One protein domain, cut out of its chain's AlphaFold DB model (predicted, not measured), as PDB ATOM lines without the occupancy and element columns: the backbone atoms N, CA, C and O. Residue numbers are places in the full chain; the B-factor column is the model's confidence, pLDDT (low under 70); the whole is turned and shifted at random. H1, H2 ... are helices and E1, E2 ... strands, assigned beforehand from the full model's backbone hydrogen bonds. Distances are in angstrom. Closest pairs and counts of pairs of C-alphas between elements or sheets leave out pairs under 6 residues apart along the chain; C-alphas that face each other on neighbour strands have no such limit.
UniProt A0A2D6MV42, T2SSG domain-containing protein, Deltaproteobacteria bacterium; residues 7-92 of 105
ATOM      1  N   GLU A   7      37.279   1.908  27.312       90.75
ATOM      2  CA  GLU A   7      37.625   1.528  25.939       90.75
ATOM      3  C   GLU A   7      37.339   2.645  24.922       90.75
ATOM      4  O   GLU A   7      38.134   2.888  24.009       90.75
ATOM      5  N   MET A   8      36.218   3.356  25.081       89.06
ATOM      6  CA  MET A   8      35.866   4.494  24.231       89.06
ATOM      7  C   MET A   8      36.775   5.689  24.514       89.06
ATOM      8  O   MET A   8      37.182   6.371  23.573       89.06
ATOM      9  N   GLU A   9      37.144   5.906  25.779       89.81
ATOM     10  CA  GLU A   9      38.094   6.951  26.167       89.81
ATOM     11  C   GLU A   9      39.467   6.721  25.518       89.81
ATOM     12  O   GLU A   9      40.002   7.590  24.822       89.81
ATOM     13  N   ILE A  10      39.986   5.497  25.647       92.75
ATOM     14  CA  ILE A  10      41.241   5.054  25.029       92.75
ATOM     15  C   ILE A  10      41.187   5.199  23.509       92.75
ATOM     16  O   ILE A  10      42.165   5.639  22.894       92.75
ATOM     17  N   ARG A  11      40.063   4.842  22.880       92.69
ATOM     18  CA  ARG A  11      39.888   4.972  21.431       92.69
ATOM     19  C   ARG A  11      39.965   6.430  20.981       92.69
ATOM     20  O   ARG A  11      40.712   6.718  20.046       92.69
ATOM     21  N   SER A  12      39.263   7.337  21.654       91.25
ATOM     22  CA  SER A  12      39.306   8.771  21.345       91.25
ATOM     23  C   SER A  12      40.720   9.338  21.479       91.25
ATOM     24  O   SER A  12      41.211   9.984  20.553       91.25
ATOM     25  N   LEU A  13      41.429   9.026  22.570       92.81
ATOM     26  CA  LEU A  13      42.818   9.470  22.752       92.81
ATOM     27  C   LEU A  13      43.755   8.883  21.693       92.81
ATOM     28  O   LEU A  13      44.645   9.569  21.189       92.81
ATOM     29  N   THR A  14      43.536   7.625  21.309       94.75
ATOM     30  CA  THR A  14      44.297   6.970  20.241       94.75
ATOM     31  C   THR A  14      44.116   7.698  18.907       94.75
ATOM     32  O   THR A  14      45.091   7.900  18.180       94.75
ATOM     33  N   ASP A  15      42.893   8.105  18.575       94.44
ATOM     34  CA  ASP A  15      42.602   8.826  17.334       94.44
ATOM     35  C   ASP A  15      43.221  10.232  17.334       94.44
ATOM     36  O   ASP A  15      43.773  10.662  16.318       94.44
ATOM     37  N   VAL A  16      43.248  10.908  18.486       94.19
ATOM     38  CA  VAL A  16      43.922  12.204  18.639       94.19
ATOM     39  C   VAL A  16      45.441  12.091  18.484       94.19
ATOM     40  O   VAL A  16      46.040  12.862  17.733       94.19
ATOM     41  N   VAL A  17      46.083  11.101  19.113       95.56
ATOM     42  CA  VAL A  17      47.531  10.865  18.940       95.56
ATOM     43  C   VAL A  17      47.866  10.572  17.474       95.56
ATOM     44  O   VAL A  17      48.874  11.059  16.958       95.56
ATOM     45  N   LYS A  18      47.011   9.829  16.758       94.94
ATOM     46  CA  LYS A  18      47.167   9.620  15.308       94.94
ATOM     47  C   LYS A  18      46.995  10.915  14.520       94.94
ATOM     48  O   LYS A  18      47.719  11.126  13.550       94.94
ATOM     49  N   MET A  19      46.069  11.789  14.915       95.19
ATOM     50  CA  MET A  19      45.925  13.101  14.284       95.19
ATOM     51  C   MET A  19      47.188  13.947  14.464       95.19
ATOM     52  O   MET A  19      47.675  14.502  13.480       95.19
ATOM     53  N   PHE A  20      47.764  13.980  15.669       96.06
ATOM     54  CA  PHE A  20      49.067  14.603  15.906       96.06
ATOM     55  C   PHE A  20      50.140  13.993  15.001       96.06
ATOM     56  O   PHE A  20      50.830  14.719  14.292       96.06
ATOM     57  N   GLN A  21      50.223  12.660  14.931       94.75
ATOM     58  CA  GLN A  21      51.195  11.974  14.077       94.75
ATOM     59  C   GLN A  21      51.066  12.355  12.599       94.75
ATOM     60  O   GLN A  21      52.075  12.502  11.914       94.75
ATOM     61  N   MET A  22      49.843  12.537  12.100       95.00
ATOM     62  CA  MET A  22      49.610  12.979  10.725       95.00
ATOM     63  C   MET A  22      50.028  14.436  10.489       95.00
ATOM     64  O   MET A  22      50.501  14.742   9.398       95.00
ATOM     65  N   ARG A  23      49.841  15.322  11.475       95.50
ATOM     66  CA  ARG A  23      50.173  16.757  11.384       95.50
ATOM     67  C   ARG A  23      51.671  17.018  11.534       95.50
ATOM     68  O   ARG A  23      52.224  17.813  10.789       95.50
ATOM     69  N   GLU A  24      52.307  16.330  12.478       95.25
ATOM     70  CA  GLU A  24      53.704  16.549  12.877       95.25
ATOM     71  C   GLU A  24      54.683  15.553  12.249       95.25
ATOM     72  O   GLU A  24      55.894  15.675  12.417       95.25
ATOM     73  N   HIS A  25      54.176  14.526  11.561       94.06
ATOM     74  CA  HIS A  25      54.969  13.417  11.016       94.06
ATOM     75  C   HIS A  25      55.804  12.658  12.067       94.06
ATOM     76  O   HIS A  25      56.752  11.951  11.726       94.06
ATOM     77  N   ARG A  26      55.439  12.770  13.349       94.19
ATOM     78  CA  ARG A  26      56.068  12.093  14.492       94.19
ATOM     79  C   ARG A  26      55.050  11.877  15.603       94.19
ATOM     80  O   ARG A  26      54.054  12.587  15.683       94.19
ATOM     81  N   LEU A  27      55.318  10.938  16.500       95.62
ATOM     82  CA  LEU A  27      54.526  10.802  17.722       95.62
ATOM     83  C   LEU A  27      54.820  11.945  18.723       95.62
ATOM     84  O   LEU A  27      55.948  12.461  18.728       95.62
ATOM     85  N   PRO A  28      53.854  12.309  19.593       95.56
ATOM     86  CA  PRO A  28      54.108  13.194  20.730       95.56
ATOM     87  C   PRO A  28      55.230  12.641  21.603       95.56
ATOM     88  O   PRO A  28      55.318  11.442  21.825       95.56
ATOM     89  N   THR A  29      56.113  13.480  22.115       95.12
ATOM     90  CA  THR A  29      57.109  13.060  23.103       95.12
ATOM     91  C   THR A  29      56.475  12.871  24.476       95.12
ATOM     92  O   THR A  29      55.401  13.396  24.758       95.12
ATOM     93  N   ASP A  30      57.170  12.178  25.379       92.81
ATOM     94  CA  ASP A  30      56.668  11.982  26.748       92.81
ATOM     95  C   ASP A  30      56.574  13.314  27.516       92.81
ATOM     96  O   ASP A  30      55.797  13.436  28.451       92.81
ATOM     97  N   ALA A  31      57.330  14.336  27.090       92.88
ATOM     98  CA  ALA A  31      57.234  15.695  27.615       92.88
ATOM     99  C   ALA A  31      56.089  16.509  26.987       92.88
ATOM    100  O   ALA A  31      55.638  17.486  27.580       92.88
ATOM    101  N   GLU A  32      55.636  16.162  25.784       93.81
ATOM    102  CA  GLU A  32      54.462  16.783  25.162       93.81
ATOM    103  C   GLU A  32      53.167  16.139  25.650       93.81
ATOM    104  O   GLU A  32      52.130  16.795  25.657       93.81
ATOM    105  N   TRP A  33      53.213  14.883  26.094       92.12
ATOM    106  CA  TRP A  33      52.081  14.235  26.742       92.12
ATOM    107  C   TRP A  33      51.849  14.785  28.165       92.12
ATOM    108  O   TRP A  33      52.808  14.920  28.925       92.12
ATOM    109  N   PRO A  34      50.597  15.068  28.578       91.75
ATOM    110  CA  PRO A  34      49.390  15.198  27.757       91.75
ATOM    111  C   PRO A  34      49.176  16.621  27.200       91.75
ATOM    112  O   PRO A  34      48.186  16.857  26.518       91.75
ATOM    113  N   ARG A  35      50.077  17.575  27.479       90.25
ATOM    114  CA  ARG A  35      49.939  19.006  27.134       90.25
ATOM    115  C   ARG A  35      49.510  19.283  25.695       90.25
ATOM    116  O   ARG A  35      48.650  20.134  25.494       90.25
ATOM    117  N   PHE A  36      50.046  18.554  24.713       92.19
ATOM    118  CA  PHE A  36      49.714  18.780  23.300       92.19
ATOM    119  C   PHE A  36      48.212  18.640  23.011       92.19
ATOM    120  O   PHE A  36      47.701  19.272  22.094       92.19
ATOM    121  N   LEU A  37      47.489  17.828  23.792       90.94
ATOM    122  CA  LEU A  37      46.049  17.640  23.625       90.94
ATOM    123  C   LEU A  37      45.287  18.954  23.825       90.94
ATOM    124  O   LEU A  37      44.267  19.174  23.178       90.94
ATOM    125  N   PHE A  38      45.810  19.828  24.685       88.12
ATOM    126  CA  PHE A  38      45.161  21.061  25.121       88.12
ATOM    127  C   PHE A  38      45.802  22.316  24.532       88.12
ATOM    128  O   PHE A  38      45.127  23.322  24.361       88.12
ATOM    129  N   GLU A  39      47.102  22.270  24.245       90.31
ATOM    130  CA  GLU A  39      47.866  23.405  23.712       90.31
ATOM    131  C   GLU A  39      48.085  23.312  22.194       90.31
ATOM    132  O   GLU A  39      48.542  24.272  21.581       90.31
ATOM    133  N   GLY A  40      47.769  22.165  21.586       91.31
ATOM    134  CA  GLY A  40      48.074  21.888  20.190       91.31
ATOM    135  C   GLY A  40      49.540  21.496  19.970       91.31
ATOM    136  O   GLY A  40      50.224  20.957  20.845       91.31
ATOM    137  N   SER A  41      50.022  21.731  18.758       94.31
ATOM    138  CA  SER A  41      51.353  21.394  18.260       94.31
ATOM    139  C   SER A  41      51.858  22.454  17.274       94.31
ATOM    140  O   SER A  41      51.138  23.386  16.912       94.31
ATOM    141  N   GLU A  42      53.102  22.326  16.810       93.12
ATOM    142  CA  GLU A  42      53.731  23.309  15.915       93.12
ATOM    143  C   GLU A  42      52.949  23.518  14.605       93.12
ATOM    144  O   GLU A  42      52.705  24.654  14.200       93.12
ATOM    145  N   ASN A  43      52.501  22.433  13.967       93.88
ATOM    146  CA  ASN A  43      51.719  22.454  12.729       93.88
ATOM    147  C   ASN A  43      50.194  22.424  12.975       93.88
ATOM    148  O   ASN A  43      49.412  22.349  12.017       93.88
ATOM    149  N   HIS A  44      49.751  22.475  14.236       92.62
ATOM    150  CA  HIS A  44      48.344  22.562  14.628       92.62
ATOM    151  C   HIS A  44      48.194  23.273  15.987       92.62
ATOM    152  O   HIS A  44      48.085  22.607  17.010       92.62
ATOM    153  N   PRO A  45      48.169  24.614  16.027       91.94
ATOM    154  CA  PRO A  45      48.217  25.385  17.275       91.94
ATOM    155  C   PRO A  45      46.896  25.397  18.067       91.94
ATOM    156  O   PRO A  45      46.783  26.120  19.053       91.94
ATOM    157  N   ASP A  46      45.890  24.649  17.616       91.00
ATOM    158  CA  ASP A  46      44.588  24.550  18.265       91.00
ATOM    159  C   ASP A  46      44.528  23.287  19.152       91.00
ATOM    160  O   ASP A  46      45.183  22.285  18.842       91.00
ATOM    161  N   PRO A  47      43.737  23.291  20.241       90.06
ATOM    162  CA  PRO A  47      43.522  22.103  21.063       90.06
ATOM    163  C   PRO A  47      42.929  20.943  20.251       90.06
ATOM    164  O   PRO A  47      42.018  21.130  19.444       90.06
ATOM    165  N   TYR A  48      43.399  19.723  20.516       88.75
ATOM    166  CA  TYR A  48      42.869  18.510  19.890       88.75
ATOM    167  C   TYR A  48      41.650  17.929  20.619       88.75
ATOM    168  O   TYR A  48      40.892  17.162  20.022       88.75
ATOM    169  N   VAL A  49      41.493  18.236  21.909       84.12
ATOM    170  CA  VAL A  49      40.365  17.794  22.738       84.12
ATOM    171  C   VAL A  49      39.721  18.978  23.442       84.12
ATOM    172  O   VAL A  49      40.379  19.976  23.743       84.12
ATOM    173  N   ASP A  50      38.435  18.837  23.753       74.19
ATOM    174  CA  ASP A  50      37.729  19.795  24.592       74.19
ATOM    175  C   ASP A  50      38.224  19.722  26.045       74.19
ATOM    176  O   ASP A  50      38.621  18.670  26.555       74.19
ATOM    177  N   THR A  51      38.146  20.850  26.752       65.94
ATOM    178  CA  THR A  51      38.638  20.996  28.132       65.94
ATOM    179  C   THR A  51      37.921  20.114  29.159       65.94
ATOM    180  O   THR A  51      38.361  20.048  30.299       65.94
ATOM    181  N   GLU A  52      36.834  19.429  28.795       67.88
ATOM    182  CA  GLU A  52      36.105  18.521  29.696       67.88
ATOM    183  C   GLU A  52      36.931  17.293  30.112       67.88
ATOM    184  O   GLU A  52      36.689  16.722  31.171       67.88
ATOM    185  N   TRP A  53      37.940  16.923  29.317       64.75
ATOM    186  CA  TRP A  53      38.879  15.835  29.621       64.75
ATOM    187  C   TRP A  53      40.036  16.286  30.524       64.75
ATOM    188  O   TRP A  53      40.819  15.458  30.988       64.75
ATOM    189  N   LEU A  54      40.165  17.598  30.754       62.25
ATOM    190  CA  LEU A  54      41.232  18.192  31.545       62.25
ATOM    191  C   LEU A  54      40.817  18.234  33.017       62.25
ATOM    192  O   LEU A  54      40.016  19.074  33.429       62.25
ATOM    193  N   CYS A  55      41.437  17.391  33.838       59.00
ATOM    194  CA  CYS A  55      41.371  17.529  35.288       59.00
ATOM    195  C   CYS A  55      42.786  17.767  35.816       59.00
ATOM    196  O   CYS A  55      43.661  16.920  35.673       59.00
ATOM    197  N   ASN A  56      43.038  18.944  36.395       61.81
ATOM    198  CA  ASN A  56      44.331  19.316  36.988       61.81
ATOM    199  C   ASN A  56      45.565  19.218  36.059       61.81
ATOM    200  O   ASN A  56      46.680  19.051  36.545       61.81
ATOM    201  N   GLY A  57      45.400  19.366  34.739       67.81
ATOM    202  CA  GLY A  57      46.524  19.270  33.792       67.81
ATOM    203  C   GLY A  57      46.831  17.846  33.321       67.81
ATOM    204  O   GLY A  57      47.767  17.653  32.545       67.81
ATOM    205  N   GLU A  58      46.045  16.868  33.763       77.19
ATOM    206  CA  GLU A  58      46.147  15.469  33.366       77.19
ATOM    207  C   GLU A  58      44.940  15.063  32.514       77.19
ATOM    208  O   GLU A  58      43.882  15.700  32.542       77.19
ATOM    209  N   VAL A  59      45.127  13.994  31.739       86.75
ATOM    210  CA  VAL A  59      44.038  13.293  31.057       86.75
ATOM    211  C   VAL A  59      43.771  12.050  31.873       86.75
ATOM    212  O   VAL A  59      44.580  11.116  31.878       86.75
ATOM    213  N   ASN A  60      42.645  12.064  32.564       88.88
ATOM    214  CA  ASN A  60      42.265  10.989  33.459       88.88
ATOM    215  C   ASN A  60      41.203  10.116  32.805       88.88
ATOM    216  O   ASN A  60      40.399  10.591  32.005       88.88
ATOM    217  N   ASP A  61      41.214   8.839  33.155       88.75
ATOM    218  CA  ASP A  61      40.112   7.938  32.868       88.75
ATOM    219  C   ASP A  61      38.878   8.289  33.709       88.75
ATOM    220  O   ASP A  61      38.914   9.126  34.621       88.75
ATOM    221  N   ARG A  62      37.764   7.611  33.431       86.00
ATOM    222  CA  ARG A  62      36.507   7.770  34.180       86.00
ATOM    223  C   ARG A  62      36.601   7.556  35.699       86.00
ATOM    224  O   ARG A  62      35.661   7.916  36.411       86.00
ATOM    225  N   TRP A  63      37.661   6.923  36.202       87.94
ATOM    226  CA  TRP A  63      37.893   6.717  37.635       87.94
ATOM    227  C   TRP A  63      38.777   7.804  38.253       87.94
ATOM    228  O   TRP A  63      38.919   7.853  39.473       87.94
ATOM    229  N   GLY A  64      39.300   8.715  37.432       87.75
ATOM    230  CA  GLY A  64      40.175   9.798  37.855       87.75
ATOM    231  C   GLY A  64      41.657   9.428  37.831       87.75
ATOM    232  O   GLY A  64      42.461  10.222  38.314       87.75
ATOM    233  N   ASN A  65      42.025   8.272  37.273       89.81
ATOM    234  CA  ASN A  65      43.413   7.838  37.163       89.81
ATOM    235  C   ASN A  65      44.011   8.315  35.835       89.81
ATOM    236  O   ASN A  65      43.382   8.205  34.785       89.81
ATOM    237  N   ALA A  66      45.235   8.840  35.863       91.00
ATOM    238  CA  ALA A  66      45.886   9.344  34.658       91.00
ATOM    239  C   ALA A  66      46.139   8.226  33.632       91.00
ATOM    240  O   ALA A  66      46.691   7.170  33.963       91.00
ATOM    241  N   PHE A  67      45.808   8.484  32.365       93.12
ATOM    242  CA  PHE A  67      46.179   7.586  31.274       93.12
ATOM    243  C   PHE A  67      47.697   7.539  31.097       93.12
ATOM    244  O   PHE A  67      48.388   8.563  31.057       93.12
ATOM    245  N   VAL A  68      48.218   6.331  30.892       94.31
ATOM    246  CA  VAL A  68      49.632   6.110  30.606       94.31
ATOM    247  C   VAL A  68      49.846   6.049  29.103       94.31
ATOM    248  O   VAL A  68      49.366   5.138  28.432       94.31
ATOM    249  N   TYR A  69      50.630   6.990  28.590       95.25
ATOM    250  CA  TYR A  69      51.120   6.982  27.218       95.25
ATOM    251  C   TYR A  69      52.500   6.331  27.142       95.25
ATOM    252  O   TYR A  69      53.401   6.659  27.915       95.25
ATOM    253  N   ARG A  70      52.679   5.394  26.207       94.69
ATOM    254  CA  ARG A  70      53.962   4.727  25.959       94.69
ATOM    255  C   ARG A  70      54.272   4.713  24.483       94.69
ATOM    256  O   ARG A  70      53.433   4.334  23.671       94.69
ATOM    257  N   ARG A  71      55.514   5.037  24.145       93.12
ATOM    258  CA  ARG A  71      56.036   4.927  22.784       93.12
ATOM    259  C   ARG A  71      56.974   3.752  22.664       93.12
ATOM    260  O   ARG A  71      57.798   3.504  23.540       93.12
ATOM    261  N   PHE A  72      56.887   3.078  21.532       89.94
ATOM    262  CA  PHE A  72      57.744   1.964  21.184       89.94
ATOM    263  C   PHE A  72      58.308   2.197  19.796       89.94
ATOM    264  O   PHE A  72      57.613   2.653  18.890       89.94
ATOM    265  N   LYS A  73      59.572   1.827  19.622       82.31
ATOM    266  CA  LYS A  73      60.195   1.796  18.310       82.31
ATOM    267  C   LYS A  73      60.246   0.356  17.831       82.31
ATOM    268  O   LYS A  73      61.027  -0.440  18.350       82.31
ATOM    269  N   THR A  74      59.411   0.019  16.854       77.81
ATOM    270  CA  THR A  74      59.360  -1.326  16.275       77.81
ATOM    271  C   THR A  74      60.026  -1.288  14.902       77.81
ATOM    272  O   THR A  74      59.380  -1.086  13.873       77.81
ATOM    273  N   GLY A  75      61.354  -1.438  14.886       77.69
ATOM    274  CA  GLY A  75      62.157  -1.279  13.671       77.69
ATOM    275  C   GLY A  75      62.142   0.168  13.169       77.69
ATOM    276  O   GLY A  75      62.555   1.078  13.886       77.69
ATOM    277  N   GLU A  76      61.669   0.376  11.939       75.38
ATOM    278  CA  GLU A  76      61.534   1.705  11.315       75.38
ATOM    279  C   GLU A  76      60.197   2.396  11.630       75.38
ATOM    280  O   GLU A  76      60.009   3.553  11.264       75.38
ATOM    281  N   ARG A  77      59.254   1.701  12.278       77.31
ATOM    282  CA  ARG A  77      57.929   2.248  12.587       77.31
ATOM    283  C   ARG A  77      57.849   2.665  14.048       77.31
ATOM    284  O   ARG A  77      58.116   1.859  14.944       77.31
ATOM    285  N   ASP A  78      57.427   3.904  14.262       85.38
ATOM    286  CA  ASP A  78      57.033   4.387  15.578       85.38
ATOM    287  C   ASP A  78      55.612   3.907  15.885       85.38
ATOM    288  O   ASP A  78      54.702   4.026  15.060       85.38
ATOM    289  N   ASP A  79      55.437   3.340  17.072       91.75
ATOM    290  CA  ASP A  79      54.177   2.795  17.561       91.75
ATOM    291  C   ASP A  79      53.931   3.283  18.995       91.75
ATOM    292  O   ASP A  79      54.856   3.714  19.689       91.75
ATOM    293  N   PHE A  80      52.688   3.229  19.459       94.88
ATOM    294  CA  PHE A  80      52.327   3.709  20.789       94.88
ATOM    295  C   PHE A  80      51.217   2.887  21.431       94.88
ATOM    296  O   PHE A  80      50.482   2.158  20.772       94.88
ATOM    297  N   GLU A  81      51.107   3.014  22.744       95.38
ATOM    298  CA  GLU A  81      50.062   2.412  23.559       95.38
ATOM    299  C   GLU A  81      49.515   3.459  24.529       95.38
ATOM    300  O   GLU A  81      50.266   4.298  25.033       95.38
ATOM    301  N   ILE A  82      48.211   3.388  24.779       95.44
ATOM    302  CA  ILE A  82      47.530   4.135  25.834       95.44
ATOM    303  C   ILE A  82      46.908   3.113  26.775       95.44
ATOM    304  O   ILE A  82      46.222   2.203  26.307       95.44
ATOM    305  N   VAL A  83      47.171   3.253  28.071       95.38
ATOM    306  CA  VAL A  83      46.726   2.315  29.108       95.38
ATOM    307  C   VAL A  83      45.977   3.062  30.208       95.38
ATOM    308  O   VAL A  83      46.441   4.110  30.657       95.38
ATOM    309  N   SER A  84      44.855   2.503  30.655       94.25
ATOM    310  CA  SER A  84      44.244   2.794  31.957       94.25
ATOM    311  C   SER A  84      44.465   1.592  32.873       94.25
ATOM    312  O   SER A  84      44.309   0.446  32.446       94.25
ATOM    313  N   TRP A  85      44.824   1.875  34.123       94.00
ATOM    314  CA  TRP A  85      45.009   0.881  35.182       94.00
ATOM    315  C   TRP A  85      43.701   0.506  35.889       94.00
ATOM    316  O   TRP A  85      43.723  -0.014  36.990       94.00
ATOM    317  N   GLY A  86      42.542   0.822  35.307       91.75
ATOM    318  CA  GLY A  86      41.264   0.535  35.948       91.75
ATOM    319  C   GLY A  86      40.995   1.414  37.170       91.75
ATOM    320  O   GLY A  86      41.617   2.458  37.376       91.75
ATOM    321  N   ALA A  87      40.015   1.011  37.979       90.44
ATOM    322  CA  ALA A  87      39.531   1.805  39.106       90.44
ATOM    323  C   ALA A  87      40.521   1.914  40.276       90.44
ATOM    324  O   ALA A  87      40.490   2.910  41.000       90.44
ATOM    325  N   ASP A  88      41.376   0.910  40.475       90.44
ATOM    326  CA  ASP A  88      42.357   0.877  41.565       90.44
ATOM    327  C   ASP A  88      43.641   1.664  41.243       90.44
ATOM    328  O   ASP A  88      44.405   1.995  42.154       90.44
ATOM    329  N   GLY A  89      43.849   2.014  39.968       90.94
ATOM    330  CA  GLY A  89      44.964   2.832  39.506       90.94
ATOM    331  C   GLY A  89      46.311   2.107  39.517       90.94
ATOM    332  O   GLY A  89      47.349   2.770  39.425       90.94
ATOM    333  N   VAL A  90      46.329   0.774  39.642       90.75
ATOM    334  CA  VAL A  90      47.563  -0.022  39.675       90.75
ATOM    335  C   VAL A  90      47.572  -1.109  38.597       90.75
ATOM    336  O   VAL A  90      46.523  -1.600  38.215       90.75
ATOM    337  N   PRO A  91      48.752  -1.532  38.100       90.81
ATOM    338  CA  PRO A  91      48.810  -2.585  37.092       90.81
ATOM    339  C   PRO A  91      48.230  -3.913  37.589       90.81
ATOM    340  O   PRO A  91      48.697  -4.460  38.595       90.81
ATOM    341  N   GLY A  92      47.304  -4.483  36.824       90.12
ATOM    342  CA  GLY A  92      46.720  -5.796  37.051       90.12
ATOM    343  C   GLY A  92      45.207  -5.740  37.230       90.12
ATOM    344  O   GLY A  92      44.495  -5.258  36.359       90.12
TER     345      GLY A  92
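AT A GLANCE: This is residues 7 to 92 of the 105 residues of the protein "T2SSG domain-containing protein" of Deltaproteobacteria bacterium (UniProt A0A2D6MV42). One long helix, H1, has a hairpin of two long strands, E1 and E2, on one side, with E2 the nearer strand; on another side lie the short helix H2 and a long loop stretch, residues 40 to 67, that leads back to the hairpin. The layout is loosely built of few elements, with under half of the printed residues in named ones, though the whole is compact, with a radius of gyration of the C-alphas of 12.9 A. The printed part has 86 residues, with two named helices and two named strands in the order H1, H2, E1, E2. The sheet, in the order E1 - E2, is antiparallel, and the class is mixed, helices and strands. The outline is rounded, with spans of 35 by 32 by 22 A.

IN THESE COORDINATES: H1 runs from residue 7 to 24 and is 25.6 A long, from C-alpha 7 at (37.625, 1.528, 25.939) to C-alpha 24 at (53.704, 16.549, 12.877). H2 is residues 36 to 39. Residues 40 to 67 hold no named element; in them, residues 54 to 55 pair with residues 58 to 59, antiparallel. E1 is residues 68 to 74, 18.8 A long. E2 is residues 77 to 84, 23.7 A long, ending with C-alpha 84 at (44.244, 2.794, 31.957).

HOW THE PARTS SIT: The closest C-alphas of H1 and E2 are those of Ile 10 and Ile 82, 6.4 A apart. H1 has 18 pairs of C-alphas within 10 A with E2 and 3 with E1, made by its residues 7 to 21. H1 and E1 are apart, with no C-alphas within 8 A of each other. E1 and E2 form a hairpin of antiparallel neighbour strands, with 156 degrees between their directions. N 70 and O 81, at 2.9 A, and N 79 and O 72, at 2.9 A, are within hydrogen-bond range. C-alphas 71 and 80 face each other at 4.4 A. H1 and H2 are close but not clearly touching; their closest C-alphas, those of Val 16 and Leu 37, are 7.7 A apart. H2 and E2 are apart. In H1 every O i to N i+4 pair is within hydrogen-bond range; H2 is too short for such a pair, and its one O i to N i+3 pair is not within range.

THE WHOLE: The two C-alphas farthest apart are those of Asn 43 and Gly 92, at 37.6 A. The printed part has no cut. The links from H1 to H2, 11 residues, and from H2 to E1, 28 residues, are long; that from E1 to E2 is tight, with 2 residues. The mean pLDDT of the printed part is 88.7, and residues 51 to 57 are under 70.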